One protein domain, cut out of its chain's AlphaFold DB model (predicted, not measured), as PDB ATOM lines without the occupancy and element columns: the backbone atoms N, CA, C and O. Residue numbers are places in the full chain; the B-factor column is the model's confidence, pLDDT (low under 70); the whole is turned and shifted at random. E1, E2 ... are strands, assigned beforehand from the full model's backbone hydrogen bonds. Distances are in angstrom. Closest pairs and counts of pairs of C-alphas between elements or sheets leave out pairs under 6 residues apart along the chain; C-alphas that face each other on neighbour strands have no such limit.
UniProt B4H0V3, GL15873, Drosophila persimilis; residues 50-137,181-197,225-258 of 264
ATOM      1  N   MET A  50     120.548 116.609 149.171       94.00
ATOM      2  CA  MET A  50     121.050 117.766 149.901       94.00
ATOM      3  C   MET A  50     122.555 117.926 149.706       94.00
ATOM      4  O   MET A  50     123.291 116.978 149.430       94.00
ATOM      5  N   GLN A  51     123.009 119.151 149.906       95.12
ATOM      6  CA  GLN A  51     124.408 119.532 149.971       95.12
ATOM      7  C   GLN A  51     124.672 120.296 151.270       95.12
ATOM      8  O   GLN A  51     123.800 121.009 151.773       95.12
ATOM      9  N   LEU A  52     125.879 120.125 151.806       95.81
ATOM     10  CA  LEU A  52     126.332 120.706 153.067       95.81
ATOM     11  C   LEU A  52     127.451 121.705 152.790       95.81
ATOM     12  O   LEU A  52     128.400 121.389 152.071       95.81
ATOM     13  N   ALA A  53     127.385 122.880 153.403       96.06
ATOM     14  CA  ALA A  53     128.509 123.798 153.472       96.06
ATOM     15  C   ALA A  53     128.713 124.300 154.901       96.06
ATOM     16  O   ALA A  53     127.756 124.606 155.614       96.06
ATOM     17  N   LEU A  54     129.975 124.370 155.310       96.94
ATOM     18  CA  LEU A  54     130.409 124.863 156.605       96.94
ATOM     19  C   LEU A  54     131.245 126.117 156.392       96.94
ATOM     20  O   LEU A  54     132.178 126.124 155.583       96.94
ATOM     21  N   PHE A  55     130.923 127.152 157.152       96.69
ATOM     22  CA  PHE A  55     131.635 128.418 157.128       96.69
ATOM     23  C   PHE A  55     131.952 128.885 158.546       96.69
ATOM     24  O   PHE A  55     131.211 128.567 159.476       96.69
ATOM     25  N   THR A  56     132.995 129.691 158.718       96.75
ATOM     26  CA  THR A  56     133.228 130.448 159.954       96.75
ATOM     27  C   THR A  56     133.080 131.941 159.723       96.75
ATOM     28  O   THR A  56     133.245 132.454 158.614       96.75
ATOM     29  N   SER A  57     132.779 132.668 160.794       96.56
ATOM     30  CA  SER A  57     132.890 134.121 160.803       96.56
ATOM     31  C   SER A  57     133.046 134.662 162.226       96.56
ATOM     32  O   SER A  57     132.905 133.950 163.220       96.56
ATOM     33  N   ARG A  58     133.349 135.955 162.347       95.25
ATOM     34  CA  ARG A  58     133.533 136.624 163.651       95.25
ATOM     35  C   ARG A  58     132.230 137.150 164.253       95.25
ATOM     36  O   ARG A  58     132.244 137.628 165.385       95.25
ATOM     37  N   THR A  59     131.135 137.138 163.498       94.62
ATOM     38  CA  THR A  59     129.845 137.716 163.890       94.62
ATOM     39  C   THR A  59     128.731 136.706 163.609       94.62
ATOM     40  O   THR A  59     128.834 135.916 162.685       94.62
ATOM     41  N   PRO A  60     127.625 136.693 164.363       94.19
ATOM     42  CA  PRO A  60     126.558 135.716 164.122       94.19
ATOM     43  C   PRO A  60     125.806 135.943 162.794       94.19
ATOM     44  O   PRO A  60     125.159 135.030 162.283       94.19
ATOM     45  N   HIS A  61     125.895 137.150 162.228       93.25
ATOM     46  CA  HIS A  61     125.228 137.556 160.989       93.25
ATOM     47  C   HIS A  61     126.225 138.259 160.053       93.25
ATOM     48  O   HIS A  61     126.178 139.484 159.919       93.25
ATOM     49  N   PRO A  62     127.160 137.515 159.444       93.81
ATOM     50  CA  PRO A  62     128.234 138.108 158.664       93.81
ATOM     51  C   PRO A  62     127.772 138.530 157.266       93.81
ATOM     52  O   PRO A  62     126.896 137.917 156.644       93.81
ATOM     53  N   ILE A  63     128.433 139.554 156.730       92.00
ATOM     54  CA  ILE A  63     128.410 139.840 155.292       92.00
ATOM     55  C   ILE A  63     129.370 138.894 154.564       92.00
ATOM     56  O   ILE A  63     130.310 138.369 155.151       92.00
ATOM     57  N   ALA A  64     129.187 138.716 153.258       91.50
ATOM     58  CA  ALA A  64     129.952 137.731 152.494       91.50
ATOM     59  C   ALA A  64     131.479 137.895 152.498       91.50
ATOM     60  O   ALA A  64     132.180 136.930 152.232       91.50
ATOM     61  N   SER A  65     132.005 139.095 152.750       91.69
ATOM     62  CA  SER A  65     133.452 139.326 152.850       91.69
ATOM     63  C   SER A  65     134.048 138.929 154.205       91.69
ATOM     64  O   SER A  65     135.267 138.891 154.337       91.69
ATOM     65  N   GLU A  66     133.218 138.667 155.215       92.75
ATOM     66  CA  GLU A  66     133.656 138.297 156.568       92.75
ATOM     67  C   GLU A  66     133.606 136.792 156.836       92.75
ATOM     68  O   GLU A  66     133.970 136.349 157.927       92.75
ATOM     69  N   VAL A  67     133.128 136.031 155.856       94.62
ATOM     70  CA  VAL A  67     132.926 134.591 155.942       94.62
ATOM     71  C   VAL A  67     134.139 133.875 155.372       94.62
ATOM     72  O   VAL A  67     134.658 134.262 154.325       94.62
ATOM     73  N   GLN A  68     134.579 132.830 156.063       95.06
ATOM     74  CA  GLN A  68     135.610 131.916 155.593       95.06
ATOM     75  C   GLN A  68     134.994 130.539 155.343       95.06
ATOM     76  O   GLN A  68     134.196 130.049 156.143       95.06
ATOM     77  N   ASP A  69     135.366 129.922 154.227       95.06
ATOM     78  CA  ASP A  69     134.894 128.597 153.839       95.06
ATOM     79  C   ASP A  69     135.704 127.527 154.585       95.06
ATOM     80  O   ASP A  69     136.932 127.563 154.562       95.06
ATOM     81  N   ILE A  70     135.028 126.563 155.213       96.19
ATOM     82  CA  ILE A  70     135.678 125.412 155.865       96.19
ATOM     83  C   ILE A  70     135.541 124.174 154.981       96.19
ATOM     84  O   ILE A  70     136.509 123.475 154.698       96.19
ATOM     85  N   TYR A  71     134.310 123.879 154.557       96.25
ATOM     86  CA  TYR A  71     133.986 122.626 153.886       96.25
ATOM     87  C   TYR A  71     132.746 122.762 153.009       96.25
ATOM     88  O   TYR A  71     131.801 123.464 153.369       96.25
ATOM     89  N   LYS A  72     132.727 122.067 151.867       95.75
ATOM     90  CA  LYS A  72     131.570 121.994 150.964       95.75
ATOM     91  C   LYS A  72     131.434 120.584 150.393       95.75
ATOM     92  O   LYS A  72     132.332 120.101 149.708       95.75
ATOM     93  N   ALA A  73     130.282 119.960 150.606       95.00
ATOM     94  CA  ALA A  73     129.911 118.665 150.051       95.00
ATOM     95  C   ALA A  73     128.665 118.800 149.177       95.00
ATOM     96  O   ALA A  73     127.577 119.073 149.675       95.00
ATOM     97  N   LYS A  74     128.812 118.545 147.871       92.19
ATOM     98  CA  LYS A  74     127.701 118.603 146.900       92.19
ATOM     99  C   LYS A  74     126.675 117.475 147.060       92.19
ATOM    100  O   LYS A  74     125.545 117.622 146.623       92.19
ATOM    101  N   ARG A  75     127.080 116.337 147.630       91.81
ATOM    102  CA  ARG A  75     126.219 115.163 147.845       91.81
ATOM    103  C   ARG A  75     126.317 114.738 149.300       91.81
ATOM    104  O   ARG A  75     127.094 113.847 149.638       91.81
ATOM    105  N   PHE A  76     125.588 115.437 150.152       95.31
ATOM    106  CA  PHE A  76     125.543 115.152 151.574       95.31
ATOM    107  C   PHE A  76     124.379 114.205 151.880       95.31
ATOM    108  O   PHE A  76     123.217 114.529 151.627       95.31
ATOM    109  N   ASP A  77     124.698 113.030 152.421       94.19
ATOM    110  CA  ASP A  77     123.696 112.073 152.883       94.19
ATOM    111  C   ASP A  77     123.259 112.421 154.313       94.19
ATOM    112  O   ASP A  77     123.869 111.997 155.290       94.19
ATOM    113  N   TYR A  78     122.180 113.195 154.427       93.00
ATOM    114  CA  TYR A  78     121.591 113.597 155.709       93.00
ATOM    115  C   TYR A  78     120.896 112.445 156.452       93.00
ATOM    116  O   TYR A  78     120.434 112.633 157.572       93.00
ATOM    117  N   SER A  79     120.781 111.254 155.857       92.25
ATOM    118  CA  SER A  79     120.209 110.089 156.546       92.25
ATOM    119  C   SER A  79     121.237 109.329 157.384       92.25
ATOM    120  O   SER A  79     120.871 108.460 158.176       92.25
ATOM    121  N   ARG A  80     122.526 109.651 157.230       93.25
ATOM    122  CA  ARG A  80     123.631 108.977 157.915       93.25
ATOM    123  C   ARG A  80     124.383 109.941 158.826       93.25
ATOM    124  O   ARG A  80     124.495 111.123 158.506       93.25
ATOM    125  N   PRO A  81     124.923 109.455 159.956       94.56
ATOM    126  CA  PRO A  81     125.830 110.259 160.756       94.56
ATOM    127  C   PRO A  81     127.076 110.613 159.936       94.56
ATOM    128  O   PRO A  81     127.545 109.819 159.117       94.56
ATOM    129  N   PHE A  82     127.606 111.809 160.168       95.19
ATOM    130  CA  PHE A  82     128.801 112.314 159.501       95.19
ATOM    131  C   PHE A  82     129.732 112.912 160.550       95.19
ATOM    132  O   PHE A  82     129.344 113.821 161.280       95.19
ATOM    133  N   GLU A  83     130.951 112.393 160.624       96.50
ATOM    134  CA  GLU A  83     131.974 112.834 161.569       96.50
ATOM    135  C   GLU A  83     133.239 113.189 160.789       96.50
ATOM    136  O   GLU A  83     133.682 112.415 159.935       96.50
ATOM    137  N   HIS A  84     133.789 114.379 161.031       96.81
ATOM    138  CA  HIS A  84     134.994 114.843 160.349       96.81
ATOM    139  C   HIS A  84     135.732 115.902 161.170       96.81
ATOM    140  O   HIS A  84     135.110 116.807 161.730       96.81
ATOM    141  N   ASP A  85     137.061 115.828 161.182       97.62
ATOM    142  CA  ASP A  85     137.914 116.823 161.826       97.62
ATOM    143  C   ASP A  85     138.234 117.953 160.850       97.62
ATOM    144  O   ASP A  85     138.712 117.723 159.738       97.62
ATOM    145  N   PHE A  86     137.950 119.188 161.248       96.81
ATOM    146  CA  PHE A  86     138.222 120.371 160.446       96.81
ATOM    147  C   PHE A  86     139.269 121.238 161.117       96.81
ATOM    148  O   PHE A  86     139.207 121.515 162.314       96.81
ATOM    149  N   GLU A  87     140.211 121.699 160.309       96.44
ATOM    150  CA  GLU A  87     141.180 122.706 160.698       96.44
ATOM    151  C   GLU A  87     140.675 124.083 160.277       96.44
ATOM    152  O   GLU A  87     140.219 124.278 159.149       96.44
ATOM    153  N   VAL A  88     140.723 125.035 161.206       95.12
ATOM    154  CA  VAL A  88     140.317 126.418 160.957       95.12
ATOM    155  C   VAL A  88     141.364 127.396 161.444       95.12
ATOM    156  O   VAL A  88     141.949 127.246 162.519       95.12
ATOM    157  N   GLU A  89     141.542 128.461 160.671       94.50
ATOM    158  CA  GLU A  89     142.322 129.607 161.104       94.50
ATOM    159  C   GLU A  89     141.575 130.369 162.203       94.50
ATOM    160  O   GLU A  89     140.385 130.670 162.094       94.50
ATOM    161  N   VAL A  90     142.289 130.740 163.261       95.31
ATOM    162  CA  VAL A  90     141.762 131.523 164.375       95.31
ATOM    163  C   VAL A  90     142.092 133.006 164.150       95.31
ATOM    164  O   VAL A  90     143.250 133.442 164.296       95.31
ATOM    165  N   PRO A  91     141.086 133.854 163.847       95.00
ATOM    166  CA  PRO A  91     141.318 135.260 163.553       95.00
ATOM    167  C   PRO A  91     142.024 135.985 164.702       95.00
ATOM    168  O   PRO A  91     141.789 135.721 165.883       95.00
ATOM    169  N   LEU A  92     142.844 136.989 164.370       93.50
ATOM    170  CA  LEU A  92     143.574 137.786 165.368       93.50
ATOM    171  C   LEU A  92     142.649 138.404 166.430       93.50
ATOM    172  O   LEU A  92     143.036 138.532 167.589       93.50
ATOM    173  N   LYS A  93     141.426 138.786 166.038       91.88
ATOM    174  CA  LYS A  93     140.418 139.309 166.969       91.88
ATOM    175  C   LYS A  93     139.939 138.231 167.943       91.88
ATOM    176  O   LYS A  93     139.874 138.507 169.132       91.88
ATOM    177  N   THR A  94     139.689 137.010 167.470       92.44
ATOM    178  CA  THR A  94     139.289 135.863 168.302       92.44
ATOM    179  C   THR A  94     140.377 135.507 169.315       92.44
ATOM    180  O   THR A  94     140.105 135.428 170.509       92.44
ATOM    181  N   ARG A  95     141.643 135.469 168.878       92.94
ATOM    182  CA  ARG A  95     142.826 135.304 169.748       92.94
ATOM    183  C   ARG A  95     143.009 136.404 170.804       92.94
ATOM    184  O   ARG A  95     143.754 136.233 171.767       92.94
ATOM    185  N   ARG A  96     142.381 137.567 170.610       91.19
ATOM    186  CA  ARG A  96     142.389 138.712 171.534       91.19
ATOM    187  C   ARG A  96     141.050 138.829 172.264       91.19
ATOM    188  O   ARG A  96     140.494 139.920 172.351       91.19
ATOM    189  N   ASN A  97     140.566 137.713 172.802       89.19
ATOM    190  CA  ASN A  97     139.293 137.615 173.510       89.19
ATOM    191  C   ASN A  97     138.063 137.959 172.647       89.19
ATOM    192  O   ASN A  97     137.109 138.575 173.120       89.19
ATOM    193  N   GLY A  98     138.079 137.587 171.368       91.88
ATOM    194  CA  GLY A  98     136.937 137.738 170.461       91.88
ATOM    195  C   GLY A  98     136.133 136.446 170.320       91.88
ATOM    196  O   GLY A  98     136.574 135.386 170.764       91.88
ATOM    197  N   SER A  99     134.976 136.541 169.668       94.56
ATOM    198  CA  SER A  99     134.125 135.391 169.358       94.56
ATOM    199  C   SER A  99     134.406 134.839 167.958       94.56
ATOM    200  O   SER A  99     134.916 135.546 167.080       94.56
ATOM    201  N   LEU A 100     134.080 133.568 167.752       96.25
ATOM    202  CA  LEU A 100     134.057 132.904 166.456       96.25
ATOM    203  C   LEU A 100     132.780 132.071 166.366       96.25
ATOM    204  O   LEU A 100     132.423 131.356 167.303       96.25
ATOM    205  N   TYR A 101     132.102 132.169 165.233       96.94
ATOM    206  CA  TYR A 101     130.866 131.466 164.937       96.94
ATOM    207  C   TYR A 101     131.094 130.513 163.773       96.94
ATOM    208  O   TYR A 101     131.898 130.792 162.883       96.94
ATOM    209  N   MET A 102     130.361 129.406 163.783       96.81
ATOM    210  CA  MET A 102     130.240 128.500 162.653       96.81
ATOM    211  C   MET A 102     128.832 128.589 162.084       96.81
ATOM    212  O   MET A 102     127.847 128.663 162.822       96.81
ATOM    213  N   HIS A 103     128.753 128.542 160.765       96.44
ATOM    214  CA  HIS A 103     127.521 128.530 160.008       96.44
ATOM    215  C   HIS A 103     127.421 127.206 159.262       96.44
ATOM    216  O   HIS A 103     128.268 126.890 158.425       96.44
ATOM    217  N   VAL A 104     126.386 126.441 159.581       96.38
ATOM    218  CA  VAL A 104     126.065 125.174 158.935       96.38
ATOM    219  C   VAL A 104     124.939 125.424 157.952       96.38
ATOM    220  O   VAL A 104     123.864 125.892 158.328       96.38
ATOM    221  N   VAL A 105     125.203 125.136 156.685       95.19
ATOM    222  CA  VAL A 105     124.284 125.395 155.584       95.19
ATOM    223  C   VAL A 105     123.890 124.080 154.945       95.19
ATOM    224  O   VAL A 105     124.745 123.347 154.453       95.19
ATOM    225  N   LEU A 106     122.589 123.812 154.916       94.31
ATOM    226  CA  LEU A 106     121.996 122.734 154.136       94.31
ATOM    227  C   LEU A 106     121.182 123.349 153.005       94.31
ATOM    228  O   LEU A 106     120.298 124.166 153.253       94.31
ATOM    229  N   ALA A 107     121.470 122.955 151.774       93.25
ATOM    230  CA  ALA A 107     120.740 123.400 150.592       93.25
ATOM    231  C   ALA A 107     120.409 122.204 149.694       93.25
ATOM    232  O   ALA A 107     121.015 121.140 149.827       93.25
ATOM    233  N   LEU A 108     119.469 122.383 148.768       92.38
ATOM    234  CA  LEU A 108     119.216 121.407 147.708       92.38
ATOM    235  C   LEU A 108     120.424 121.267 146.778       92.38
ATOM    236  O   LEU A 108     121.115 122.249 146.498       92.38
ATOM    237  N   GLU A 109     120.662 120.057 146.269       91.12
ATOM    238  CA  GLU A 109     121.653 119.819 145.215       91.12
ATOM    239  C   GLU A 109     121.340 120.693 143.986       91.12
ATOM    240  O   GLU A 109     120.212 120.719 143.496       91.12
ATOM    241  N   GLY A 110     122.349 121.413 143.487       87.50
ATOM    242  CA  GLY A 110     122.221 122.327 142.344       87.50
ATOM    243  C   GLY A 110     122.090 123.805 142.721       87.50
ATOM    244  O   GLY A 110     122.389 124.661 141.889       87.50
ATOM    245  N   GLU A 111     121.744 124.121 143.971       88.25
ATOM    246  CA  GLU A 111     121.798 125.498 144.477       88.25
ATOM    247  C   GLU A 111     123.258 125.973 144.637       88.25
ATOM    248  O   GLU A 111     124.162 125.166 144.891       88.25
ATOM    249  N   PRO A 112     123.547 127.275 144.506       88.31
ATOM    250  CA  PRO A 112     124.896 127.779 144.706       88.31
ATOM    251  C   PRO A 112     125.282 127.766 146.200       88.31
ATOM    252  O   PRO A 112     124.560 128.273 147.054       88.31
ATOM    253  N   LEU A 113     126.461 127.216 146.517       89.00
ATOM    254  CA  LEU A 113     127.023 127.125 147.880       89.00
ATOM    255  C   LEU A 113     127.966 128.293 148.227       89.00
ATOM    256  O   LEU A 113     128.950 128.132 148.956       89.00
ATOM    257  N   GLU A 114     127.728 129.473 147.663       89.56
ATOM    258  CA  GLU A 114     128.481 130.680 148.014       89.56
ATOM    259  C   GLU A 114     127.663 131.530 148.975       89.56
ATOM    260  O   GLU A 114     126.490 131.782 148.726       89.56
ATOM    261  N   TRP A 115     128.279 132.057 150.038       90.00
ATOM    262  CA  TRP A 115     127.552 132.836 151.046       90.00
ATOM    263  C   TRP A 115     126.705 133.981 150.459       90.00
ATOM    264  O   TRP A 115     125.606 134.248 150.934       90.00
ATOM    265  N   ARG A 116     127.186 134.636 149.391       88.12
ATOM    266  CA  ARG A 116     126.471 135.729 148.696       88.12
ATOM    267  C   ARG A 116     125.151 135.293 148.072       88.12
ATOM    268  O   ARG A 116     124.244 136.112 147.945       88.12
ATOM    269  N   SER A 117     125.079 134.048 147.620       86.12
ATOM    270  CA  SER A 117     123.953 133.508 146.865       86.12
ATOM    271  C   SER A 117     123.031 132.639 147.713       86.12
ATOM    272  O   SER A 117     121.943 132.307 147.241       86.12
ATOM    273  N   LEU A 118     123.396 132.351 148.971       84.25
ATOM    274  CA  LEU A 118     122.516 131.727 149.959       84.25
ATOM    275  C   LEU A 118     121.328 132.654 150.261       84.25
ATOM    276  O   LEU A 118     121.341 133.472 151.183       84.25
ATOM    277  N   ARG A 119     120.278 132.545 149.447       67.75
ATOM    278  CA  ARG A 119     119.019 133.260 149.652       67.75
ATOM    279  C   ARG A 119     118.309 132.685 150.869       67.75
ATOM    280  O   ARG A 119     118.149 131.474 150.991       67.75
ATOM    281  N   ARG A 120     117.798 133.564 151.738       64.44
ATOM    282  CA  ARG A 120     116.947 133.148 152.865       64.44
ATOM    283  C   ARG A 120     115.578 132.622 152.421       64.44
ATOM    284  O   ARG A 120     114.962 131.900 153.198       64.44
ATOM    285  N   ASP A 121     115.144 132.935 151.199       63.34
ATOM    286  CA  ASP A 121     113.804 132.616 150.682       63.34
ATOM    287  C   ASP A 121     113.729 131.300 149.877       63.34
ATOM    288  O   ASP A 121     112.689 130.996 149.293       63.34
ATOM    289  N   GLY A 122     114.826 130.533 149.813       73.75
ATOM    290  CA  GLY A 122     114.884 129.210 149.176       73.75
ATOM    291  C   GLY A 122     114.809 128.051 150.181       73.75
ATOM    292  O   GLY A 122     114.736 128.287 151.390       73.75
ATOM    293  N   PRO A 123     114.887 126.788 149.718       81.06
ATOM    294  CA  PRO A 123     114.976 125.593 150.564       81.06
ATOM    295  C   PRO A 123     116.374 125.432 151.194       81.06
ATOM    296  O   PRO A 123     116.934 124.340 151.267       81.06
ATOM    297  N   THR A 124     116.950 126.551 151.632       90.00
ATOM    298  CA  THR A 124     118.268 126.638 152.248       90.00
ATOM    299  C   THR A 124     118.095 126.907 153.734       90.00
ATOM    300  O   THR A 124     117.513 127.912 154.158       90.00
ATOM    301  N   VAL A 125     118.637 126.005 154.536       91.25
ATOM    302  CA  VAL A 125     118.680 126.101 155.989       91.25
ATOM    303  C   VAL A 125     120.055 126.610 156.382       91.25
ATOM    304  O   VAL A 125     121.067 126.023 156.013       91.25
ATOM    305  N   LEU A 126     120.078 127.708 157.132       92.81
ATOM    306  CA  LEU A 126     121.279 128.293 157.712       92.81
ATOM    307  C   LEU A 126     121.147 128.217 159.230       92.81
ATOM    308  O   LEU A 126     120.270 128.869 159.800       92.81
ATOM    309  N   HIS A 127     122.024 127.450 159.867       94.19
ATOM    310  CA  HIS A 127     122.139 127.375 161.320       94.19
ATOM    311  C   HIS A 127     123.451 128.002 161.769       94.19
ATOM    312  O   HIS A 127     124.510 127.670 161.239       94.19
ATOM    313  N   THR A 128     123.393 128.891 162.755       95.12
ATOM    314  CA  THR A 128     124.576 129.560 163.307       95.12
ATOM    315  C   THR A 128     124.796 129.097 164.738       95.12
ATOM    316  O   THR A 128     123.875 129.131 165.551       95.12
ATOM    317  N   LEU A 129     126.032 128.728 165.068       94.88
ATOM    318  CA  LEU A 129     126.432 128.349 166.422       94.88
ATOM    319  C   LEU A 129     127.744 129.021 166.827       94.88
ATOM    320  O   LEU A 129     128.573 129.348 165.980       94.88
ATOM    321  N   SER A 130     127.939 129.228 168.130       94.75
ATOM    322  CA  SER A 130     129.207 129.743 168.656       94.75
ATOM    323  C   SER A 130     130.244 128.622 168.739       94.75
ATOM    324  O   SER A 130     129.983 127.585 169.352       94.75
ATOM    325  N   LEU A 131     131.420 128.834 168.146       94.19
ATOM    326  CA  LEU A 131     132.595 127.973 168.337       94.19
ATOM    327  C   LEU A 131     133.381 128.349 169.591       94.19
ATOM    328  O   LEU A 131     134.228 127.579 170.032       94.19
ATOM    329  N   THR A 132     133.129 129.532 170.146       93.25
ATOM    330  CA  THR A 132     133.885 130.069 171.274       93.25
ATOM    331  C   THR A 132     133.002 130.405 172.461       93.25
ATOM    332  O   THR A 132     131.944 130.999 172.275       93.25
ATOM    333  N   ASP A 133     133.490 130.139 173.667       90.81
ATOM    334  CA  ASP A 133     132.860 130.550 174.923       90.81
ATOM    335  C   ASP A 133     133.872 131.267 175.829       90.81
ATOM    336  O   ASP A 133     135.085 131.060 175.734       90.81
ATOM    337  N   TYR A 134     133.381 132.135 176.712       88.38
ATOM    338  CA  TYR A 134     134.215 132.888 177.650       88.38
ATOM    339  C   TYR A 134     134.150 132.261 179.033       88.38
ATOM    340  O   TYR A 134     133.073 132.137 179.614       88.38
ATOM    341  N   MET A 135     135.309 131.905 179.583       81.69
ATOM    342  CA  MET A 135     135.399 131.337 180.927       81.69
ATOM    343  C   MET A 135     136.581 131.931 181.691       81.69
ATOM    344  O   MET A 135     137.597 132.313 181.105       81.69
ATOM    345  N   VAL A 136     136.444 132.006 183.016       79.94
ATOM    346  CA  VAL A 136     137.554 132.352 183.911       79.94
ATOM    347  C   VAL A 136     138.455 131.122 184.060       79.94
ATOM    348  O   VAL A 136     137.939 130.025 184.303       79.94
ATOM    349  N   PRO A 137     139.784 131.264 183.933       69.06
ATOM    350  CA  PRO A 137     140.711 130.158 184.143       69.06
ATOM    351  C   PRO A 137     140.510 129.489 185.512       69.06
ATOM    352  O   PRO A 137     140.480 130.156 186.547       69.06
ATOM    353  N   ARG A 181     141.388 137.439 184.183       72.62
ATOM    354  CA  ARG A 181     140.729 137.968 182.984       72.62
ATOM    355  C   ARG A 181     140.084 136.788 182.252       72.62
ATOM    356  O   ARG A 181     140.814 135.857 181.911       72.62
ATOM    357  N   PRO A 182     138.766 136.815 181.975       77.94
ATOM    358  CA  PRO A 182     138.134 135.751 181.211       77.94
ATOM    359  C   PRO A 182     138.850 135.607 179.868       77.94
ATOM    360  O   PRO A 182     139.145 136.605 179.197       77.94
ATOM    361  N   SER A 183     139.166 134.370 179.502       86.38
ATOM    362  CA  SER A 183     139.816 134.038 178.239       86.38
ATOM    363  C   SER A 183     138.833 133.335 177.311       86.38
ATOM    364  O   SER A 183     137.916 132.628 177.748       86.38
ATOM    365  N   THR A 184     139.009 133.550 176.009       91.25
ATOM    366  CA  THR A 184     138.249 132.820 174.994       91.25
ATOM    367  C   THR A 184     138.690 131.361 174.979       91.25
ATOM    368  O   THR A 184     139.880 131.063 174.886       91.25
ATOM    369  N   HIS A 185     137.721 130.456 175.026       92.19
ATOM    370  CA  HIS A 185     137.912 129.029 174.820       92.19
ATOM    371  C   HIS A 185     137.219 128.610 173.528       92.19
ATOM    372  O   HIS A 185     136.136 129.103 173.228       92.19
ATOM    373  N   MET A 186     137.834 127.708 172.773       93.00
ATOM    374  CA  MET A 186     137.285 127.116 171.561       93.00
ATOM    375  C   MET A 186     136.695 125.745 171.854       93.00
ATOM    376  O   MET A 186     137.269 124.980 172.625       93.00
ATOM    377  N   ARG A 187     135.583 125.408 171.209       93.19
ATOM    378  CA  ARG A 187     134.988 124.071 171.265       93.19
ATOM    379  C   ARG A 187     135.776 123.117 170.367       93.19
ATOM    380  O   ARG A 187     135.847 123.335 169.163       93.19
ATOM    381  N   SER A 188     136.329 122.056 170.948       94.00
ATOM    382  CA  SER A 188     137.003 120.976 170.221       94.00
ATOM    383  C   SER A 188     136.023 119.995 169.587       94.00
ATOM    384  O   SER A 188     136.368 119.352 168.609       94.00
ATOM    385  N   ASN A 189     134.810 119.873 170.131       94.75
ATOM    386  CA  ASN A 189     133.750 119.025 169.596       94.75
ATOM    387  C   ASN A 189     132.503 119.864 169.328       94.75
ATOM    388  O   ASN A 189     132.015 120.572 170.216       94.75
ATOM    389  N   VAL A 190     131.970 119.765 168.113       94.50
ATOM    390  CA  VAL A 190     130.745 120.453 167.710       94.50
ATOM    391  C   VAL A 190     129.717 119.428 167.269       94.50
ATOM    392  O   VAL A 190     129.926 118.724 166.288       94.50
ATOM    393  N   TYR A 191     128.594 119.377 167.981       95.38
ATOM    394  CA  TYR A 191     127.501 118.453 167.705       95.38
ATOM    395  C   TYR A 191     126.328 119.190 167.065       95.38
ATOM    396  O   TYR A 191     125.823 120.179 167.607       95.38
ATOM    397  N   VAL A 192     125.903 118.712 165.901       95.44
ATOM    398  CA  VAL A 192     124.788 119.263 165.135       95.44
ATOM    399  C   VAL A 192     123.821 118.146 164.791       95.44
ATOM    400  O   VAL A 192     124.206 117.092 164.286       95.44
ATOM    401  N   THR A 193     122.545 118.388 165.047       95.12
ATOM    402  CA  THR A 193     121.474 117.426 164.812       95.12
ATOM    403  C   THR A 193     120.481 117.966 163.806       95.12
ATOM    404  O   THR A 193     120.092 119.133 163.889       95.12
ATOM    405  N   LEU A 194     120.041 117.114 162.882       94.00
ATOM    406  CA  LEU A 194     118.956 117.423 161.955       94.00
ATOM    407  C   LEU A 194     117.727 116.597 162.305       94.00
ATOM    408  O   LEU A 194     117.823 115.375 162.362       94.00
ATOM    409  N   LEU A 195     116.581 117.253 162.467       91.38
ATOM    410  CA  LEU A 195     115.308 116.556 162.600       91.38
ATOM    411  C   LEU A 195     114.913 115.955 161.243       91.38
ATOM    412  O   LEU A 195     114.565 116.688 160.315       91.38
ATOM    413  N   THR A 196     114.987 114.630 161.128       89.94
ATOM    414  CA  THR A 196     114.670 113.872 159.906       89.94
ATOM    415  C   THR A 196     113.283 113.239 159.929       89.94
ATOM    416  O   THR A 196     112.918 112.538 158.987       89.94
ATOM    417  N   ASP A 197     112.509 113.467 160.990       85.88
ATOM    418  CA  ASP A 197     111.162 112.921 161.109       85.88
ATOM    419  C   ASP A 197     110.220 113.420 160.016       85.88
ATOM    420  O   ASP A 197     110.233 114.582 159.587       85.88
ATOM    421  N   ILE A 225     114.885 121.172 160.199       92.12
ATOM    422  CA  ILE A 225     115.234 121.839 161.455       92.12
ATOM    423  C   ILE A 225     116.610 121.344 161.885       92.12
ATOM    424  O   ILE A 225     116.779 120.187 162.274       92.12
ATOM    425  N   LEU A 226     117.594 122.232 161.794       92.88
ATOM    426  CA  LEU A 226     118.968 121.983 162.205       92.88
ATOM    427  C   LEU A 226     119.219 122.670 163.549       92.88
ATOM    428  O   LEU A 226     118.859 123.834 163.716       92.88
ATOM    429  N   GLN A 227     119.807 121.954 164.503       92.88
ATOM    430  CA  GLN A 227     120.067 122.452 165.854       92.88
ATOM    431  C   GLN A 227     121.460 122.060 166.337       92.88
ATOM    432  O   GLN A 227     122.035 121.065 165.898       92.88
ATOM    433  N   THR A 228     122.000 122.849 167.263       93.31
ATOM    434  CA  THR A 228     123.195 122.464 168.016       93.31
ATOM    435  C   THR A 228     122.773 121.583 169.177       93.31
ATOM    436  O   THR A 228     121.909 121.970 169.961       93.31
ATOM    437  N   ASP A 229     123.413 120.430 169.312       88.75
ATOM    438  CA  ASP A 229     123.159 119.525 170.423       88.75
ATOM    439  C   ASP A 229     123.930 119.995 171.660       88.75
ATOM    440  O   ASP A 229     125.102 119.676 171.872       88.75
ATOM    441  N   THR A 230     123.249 120.802 172.469       81.81
ATOM    442  CA  THR A 230     123.797 121.362 173.705       81.81
ATOM    443  C   THR A 230     124.011 120.310 174.795       81.81
ATOM    444  O   THR A 230     124.837 120.523 175.683       81.81
ATOM    445  N   PHE A 231     123.323 119.164 174.731       77.88
ATOM    446  CA  PHE A 231     123.474 118.080 175.705       77.88
ATOM    447  C   PHE A 231     124.795 117.336 175.518       77.88
ATOM    448  O   PHE A 231     125.447 116.966 176.498       77.88
ATOM    449  N   ASN A 232     125.209 117.138 174.266       78.50
ATOM    450  CA  ASN A 232     126.495 116.520 173.956       78.50
ATOM    451  C   ASN A 232     127.672 117.499 174.049       78.50
ATOM    452  O   ASN A 232     128.798 117.054 174.282       78.50
ATOM    453  N   THR A 233     127.451 118.816 173.953       76.38
ATOM    454  CA  THR A 233     128.520 119.796 174.200       76.38
ATOM    455  C   THR A 233     128.896 119.833 175.680       76.38
ATOM    456  O   THR A 233     128.095 120.224 176.527       76.38
ATOM    457  N   ARG A 234     130.134 119.454 176.018       77.88
ATOM    458  CA  ARG A 234     130.614 119.462 177.407       77.88
ATOM    459  C   ARG A 234     131.624 120.579 177.631       77.88
ATOM    460  O   ARG A 234     132.472 120.851 176.790       77.88
ATOM    461  N   MET A 235     131.645 121.133 178.845       75.38
ATOM    462  CA  MET A 235     132.648 122.138 179.237       75.38
ATOM    463  C   MET A 235     134.098 121.630 179.165       75.38
ATOM    464  O   MET A 235     135.020 122.433 179.094       75.38
ATOM    465  N   LYS A 236     134.327 120.311 179.225       75.62
ATOM    466  CA  LYS A 236     135.673 119.725 179.090       75.62
ATOM    467  C   LYS A 236     136.229 119.818 177.664       75.62
ATOM    468  O   LYS A 236     137.434 119.711 177.495       75.62
ATOM    469  N   ASP A 237     135.354 120.020 176.683       81.62
ATOM    470  CA  ASP A 237     135.710 120.129 175.269       81.62
ATOM    471  C   ASP A 237     136.040 121.590 174.898       81.62
ATOM    472  O   ASP A 237     136.204 121.923 173.731       81.62
ATOM    473  N   LEU A 238     136.120 122.489 175.889       86.75
ATOM    474  CA  LEU A 238     136.535 123.879 175.720       86.75
ATOM    475  C   LEU A 238     138.044 124.013 175.953       86.75
ATOM    476  O   LEU A 238     138.543 123.802 177.059       86.75
ATOM    477  N   VAL A 239     138.767 124.414 174.912       90.06
ATOM    478  CA  VAL A 239     140.222 124.583 174.908       90.06
ATOM    479  C   VAL A 239     140.563 126.067 174.888       90.06
ATOM    480  O   VAL A 239     140.125 126.797 174.004       90.06
ATOM    481  N   ALA A 240     141.346 126.541 175.858       88.88
ATOM    482  CA  ALA A 240     141.724 127.950 175.932       88.88
ATOM    483  C   ALA A 240     142.545 128.380 174.702       88.88
ATOM    484  O   ALA A 240     143.573 127.781 174.385       88.88
ATOM    485  N   ILE A 241     142.115 129.455 174.037       91.31
ATOM    486  CA  ILE A 241     142.836 130.057 172.914       91.31
ATOM    487  C   ILE A 241     143.814 131.094 173.464       91.31
ATOM    488  O   ILE A 241     143.445 131.968 174.253       91.31
ATOM    489  N   THR A 242     145.061 131.044 173.002       88.88
ATOM    490  CA  THR A 242     146.064 132.069 173.313       88.88
ATOM    491  C   THR A 242     146.309 132.981 172.113       88.88
ATOM    492  O   THR A 242     145.870 132.725 170.992       88.88
ATOM    493  N   ARG A 243     147.090 134.048 172.311       88.44
ATOM    494  CA  ARG A 243     147.482 134.954 171.217       88.44
ATOM    495  C   ARG A 243     148.288 134.267 170.103       88.44
ATOM    496  O   ARG A 243     148.339 134.797 168.991       88.44
ATOM    497  N   ASN A 244     148.873 133.107 170.393       91.00
ATOM    498  CA  ASN A 244     149.726 132.357 169.474       91.00
ATOM    499  C   ASN A 244     148.975 131.237 168.739       91.00
ATOM    500  O   ASN A 244     149.513 130.690 167.787       91.00
ATOM    501  N   THR A 245     147.745 130.914 169.143       91.25
ATOM    502  CA  THR A 245     146.936 129.849 168.536       91.25
ATOM    503  C   THR A 245     146.361 130.323 167.200       91.25
ATOM    504  O   THR A 245     145.281 130.907 167.179       91.25
ATOM    505  N   THR A 246     147.111 130.176 166.105       93.94
ATOM    506  CA  THR A 246     146.712 130.612 164.750       93.94
ATOM    507  C   THR A 246     145.804 129.628 164.037       93.94
ATOM    508  O   THR A 246     144.977 130.066 163.247       93.94
ATOM    509  N   GLU A 247     145.936 128.344 164.338       95.31
ATOM    510  CA  GLU A 247     145.159 127.245 163.772       95.31
ATOM    511  C   GLU A 247     144.550 126.438 164.916       95.31
ATOM    512  O   GLU A 247     145.100 126.380 166.025       95.31
ATOM    513  N   PHE A 248     143.380 125.862 164.666       95.44
ATOM    514  CA  PHE A 248     142.688 125.014 165.622       95.44
ATOM    515  C   PHE A 248     141.929 123.910 164.894       95.44
ATOM    516  O   PHE A 248     141.180 124.179 163.955       95.44
ATOM    517  N   THR A 249     142.081 122.677 165.366       96.81
ATOM    518  CA  THR A 249     141.343 121.521 164.855       96.81
ATOM    519  C   THR A 249     140.165 121.215 165.770       96.81
ATOM    520  O   THR A 249     140.337 121.091 166.985       96.81
ATOM    521  N   PHE A 250     138.973 121.072 165.195       95.38
ATOM    522  CA  PHE A 250     137.780 120.622 165.910       95.38
ATOM    523  C   PHE A 250     137.106 119.468 165.172       95.38
ATOM    524  O   PHE A 250     137.106 119.413 163.944       95.38
ATOM    525  N   SER A 251     136.477 118.576 165.927       96.69
ATOM    526  CA  SER A 251     135.674 117.480 165.397       96.69
ATOM    527  C   SER A 251     134.230 117.932 165.214       96.69
ATOM    528  O   SER A 251     133.562 118.367 166.162       96.69
ATOM    529  N   PHE A 252     133.735 117.834 163.986       96.50
ATOM    530  CA  PHE A 252     132.343 118.085 163.642       96.50
ATOM    531  C   PHE A 252     131.570 116.774 163.621       96.50
ATOM    532  O   PHE A 252     131.921 115.854 162.888       96.50
ATOM    533  N   HIS A 253     130.489 116.725 164.390       96.31
ATOM    534  CA  HIS A 253     129.632 115.562 164.552       96.31
ATOM    535  C   HIS A 253     128.218 115.913 164.113       96.31
ATOM    536  O   HIS A 253     127.512 116.669 164.783       96.31
ATOM    537  N   TYR A 254     127.791 115.342 162.998       95.69
ATOM    538  CA  TYR A 254     126.432 115.429 162.499       95.69
ATOM    539  C   TYR A 254     125.666 114.140 162.790       95.69
ATOM    540  O   TYR A 254     126.152 113.047 162.485       95.69
ATOM    541  N   LYS A 255     124.446 114.265 163.324       94.62
ATOM    542  CA  LYS A 255     123.547 113.125 163.544       94.62
ATOM    543  C   LYS A 255     122.113 113.424 163.086       94.62
ATOM    544  O   LYS A 255     121.551 114.443 163.495       94.62
ATOM    545  N   PRO A 256     121.489 112.546 162.283       93.94
ATOM    546  CA  PRO A 256     120.052 112.609 162.057       93.94
ATOM    547  C   PRO A 256     119.311 112.206 163.334       93.94
ATOM    548  O   PRO A 256     119.684 111.245 164.010       93.94
ATOM    549  N   VAL A 257     118.268 112.955 163.671       88.56
ATOM    550  CA  VAL A 257     117.389 112.701 164.810       88.56
ATOM    551  C   VAL A 257     115.985 112.516 164.262       88.56
ATOM    552  O   VAL A 257     115.407 113.426 163.677       88.56
ATOM    553  N   GLY A 258     115.454 111.316 164.434       75.19
ATOM    554  CA  GLY A 258     114.093 110.977 164.064       75.19
ATOM    555  C   GLY A 258     113.838 109.485 164.230       75.19
ATOM    556  O   GLY A 258     114.759 108.680 164.089       75.19
TER     557      GLY A 258
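This is residues 50 to 137, 181 to 197 and 225 to 258 of the 264 residues of the protein "GL15873" of Drosophila persimilis (UniProt B4H0V3). What shape do the strands make? Two strongly twisted four-stranded sheets, E2 E1 E4 E5 and E3 E11 E8 E9, form a sandwich only partly face to face, their edges coming close at E2 and E3 and again at E5 and E9. A small third sheet, E6 E7 E10, lies at one end, where E5 runs on into E6 and E7 into E8. What is it made of? The 139 printed residues include no named helix and eleven named strands, E1 to E11 in chain order, and the class is all strand. How large is it? It is compact, with a radius of gyration of the C-alphas of 15.0 A and spans of 45 by 33 by 21 A.

What is the first sheet's order? It runs E2, residues 68 to 76, E1, residues 50 to 57, E4, residues 101 to 108, and E5, residues 125 to 130, all antiparallel; E1 and E2 form a hairpin, as do E4 and E5. Within hydrogen-bond range are N 54 and O 71 at 2.8 A, N 53 and O 105 at 2.9 A, and N 104 and O 127 at 2.8 A. What is the second sheet's order? It runs E3, residues 82 to 89, E11, residues 247 to 257, E8, residues 189 to 195, and E9, residues 225 to 228; E11 and E8 are parallel, the other neighbours antiparallel. Within hydrogen-bond range are N 86 and O 250 at 2.8 A, N 192 and O 253 at 2.8 A, and N 193 and O 227 at 2.9 A. How do these sheets meet? They form a sandwich, two sheets face to face, the facing parts 9.2 A centre to centre and the strands at 29 degrees. The closest C-alphas of E5 and E9, His 127 and Leu 226, are 6.3 A apart; those of E2 and E3, Ile 70 and Val 88, are 7.0 A apart. What is the third sheet? E6, residues 132 to 135, E7, residues 183 to 187, and E10, residues 238 to 240, are antiparallel in that order, with N 133 and O 185 at 2.9 A and N 186 and O 239 at 2.8 A, within hydrogen-bond range.

Where does E1 begin? C-alpha 50 is at (121.050, 117.766, 149.901), and E1 is 22.9 A long. Which strand is longest? E11 measures 31.4 A from first to last C-alpha and ends with C-alpha 257 at (117.389, 112.701, 164.810). How long are others? E4 measures 23.1 A, E3 22.0 A, E2 20.0 A, E8 19.9 A and E5 16.9 A.

Where are the cuts? Residues 138 to 180 and 198 to 224 are not printed, with C-alpha gaps of 7.9 A and 9.8 A. Which links are long? Those from E3 to E4 and from E4 to E5. Where is confidence low? The mean pLDDT of the printed part is 90.7, and residues 119 to 121 and 137 are under 70.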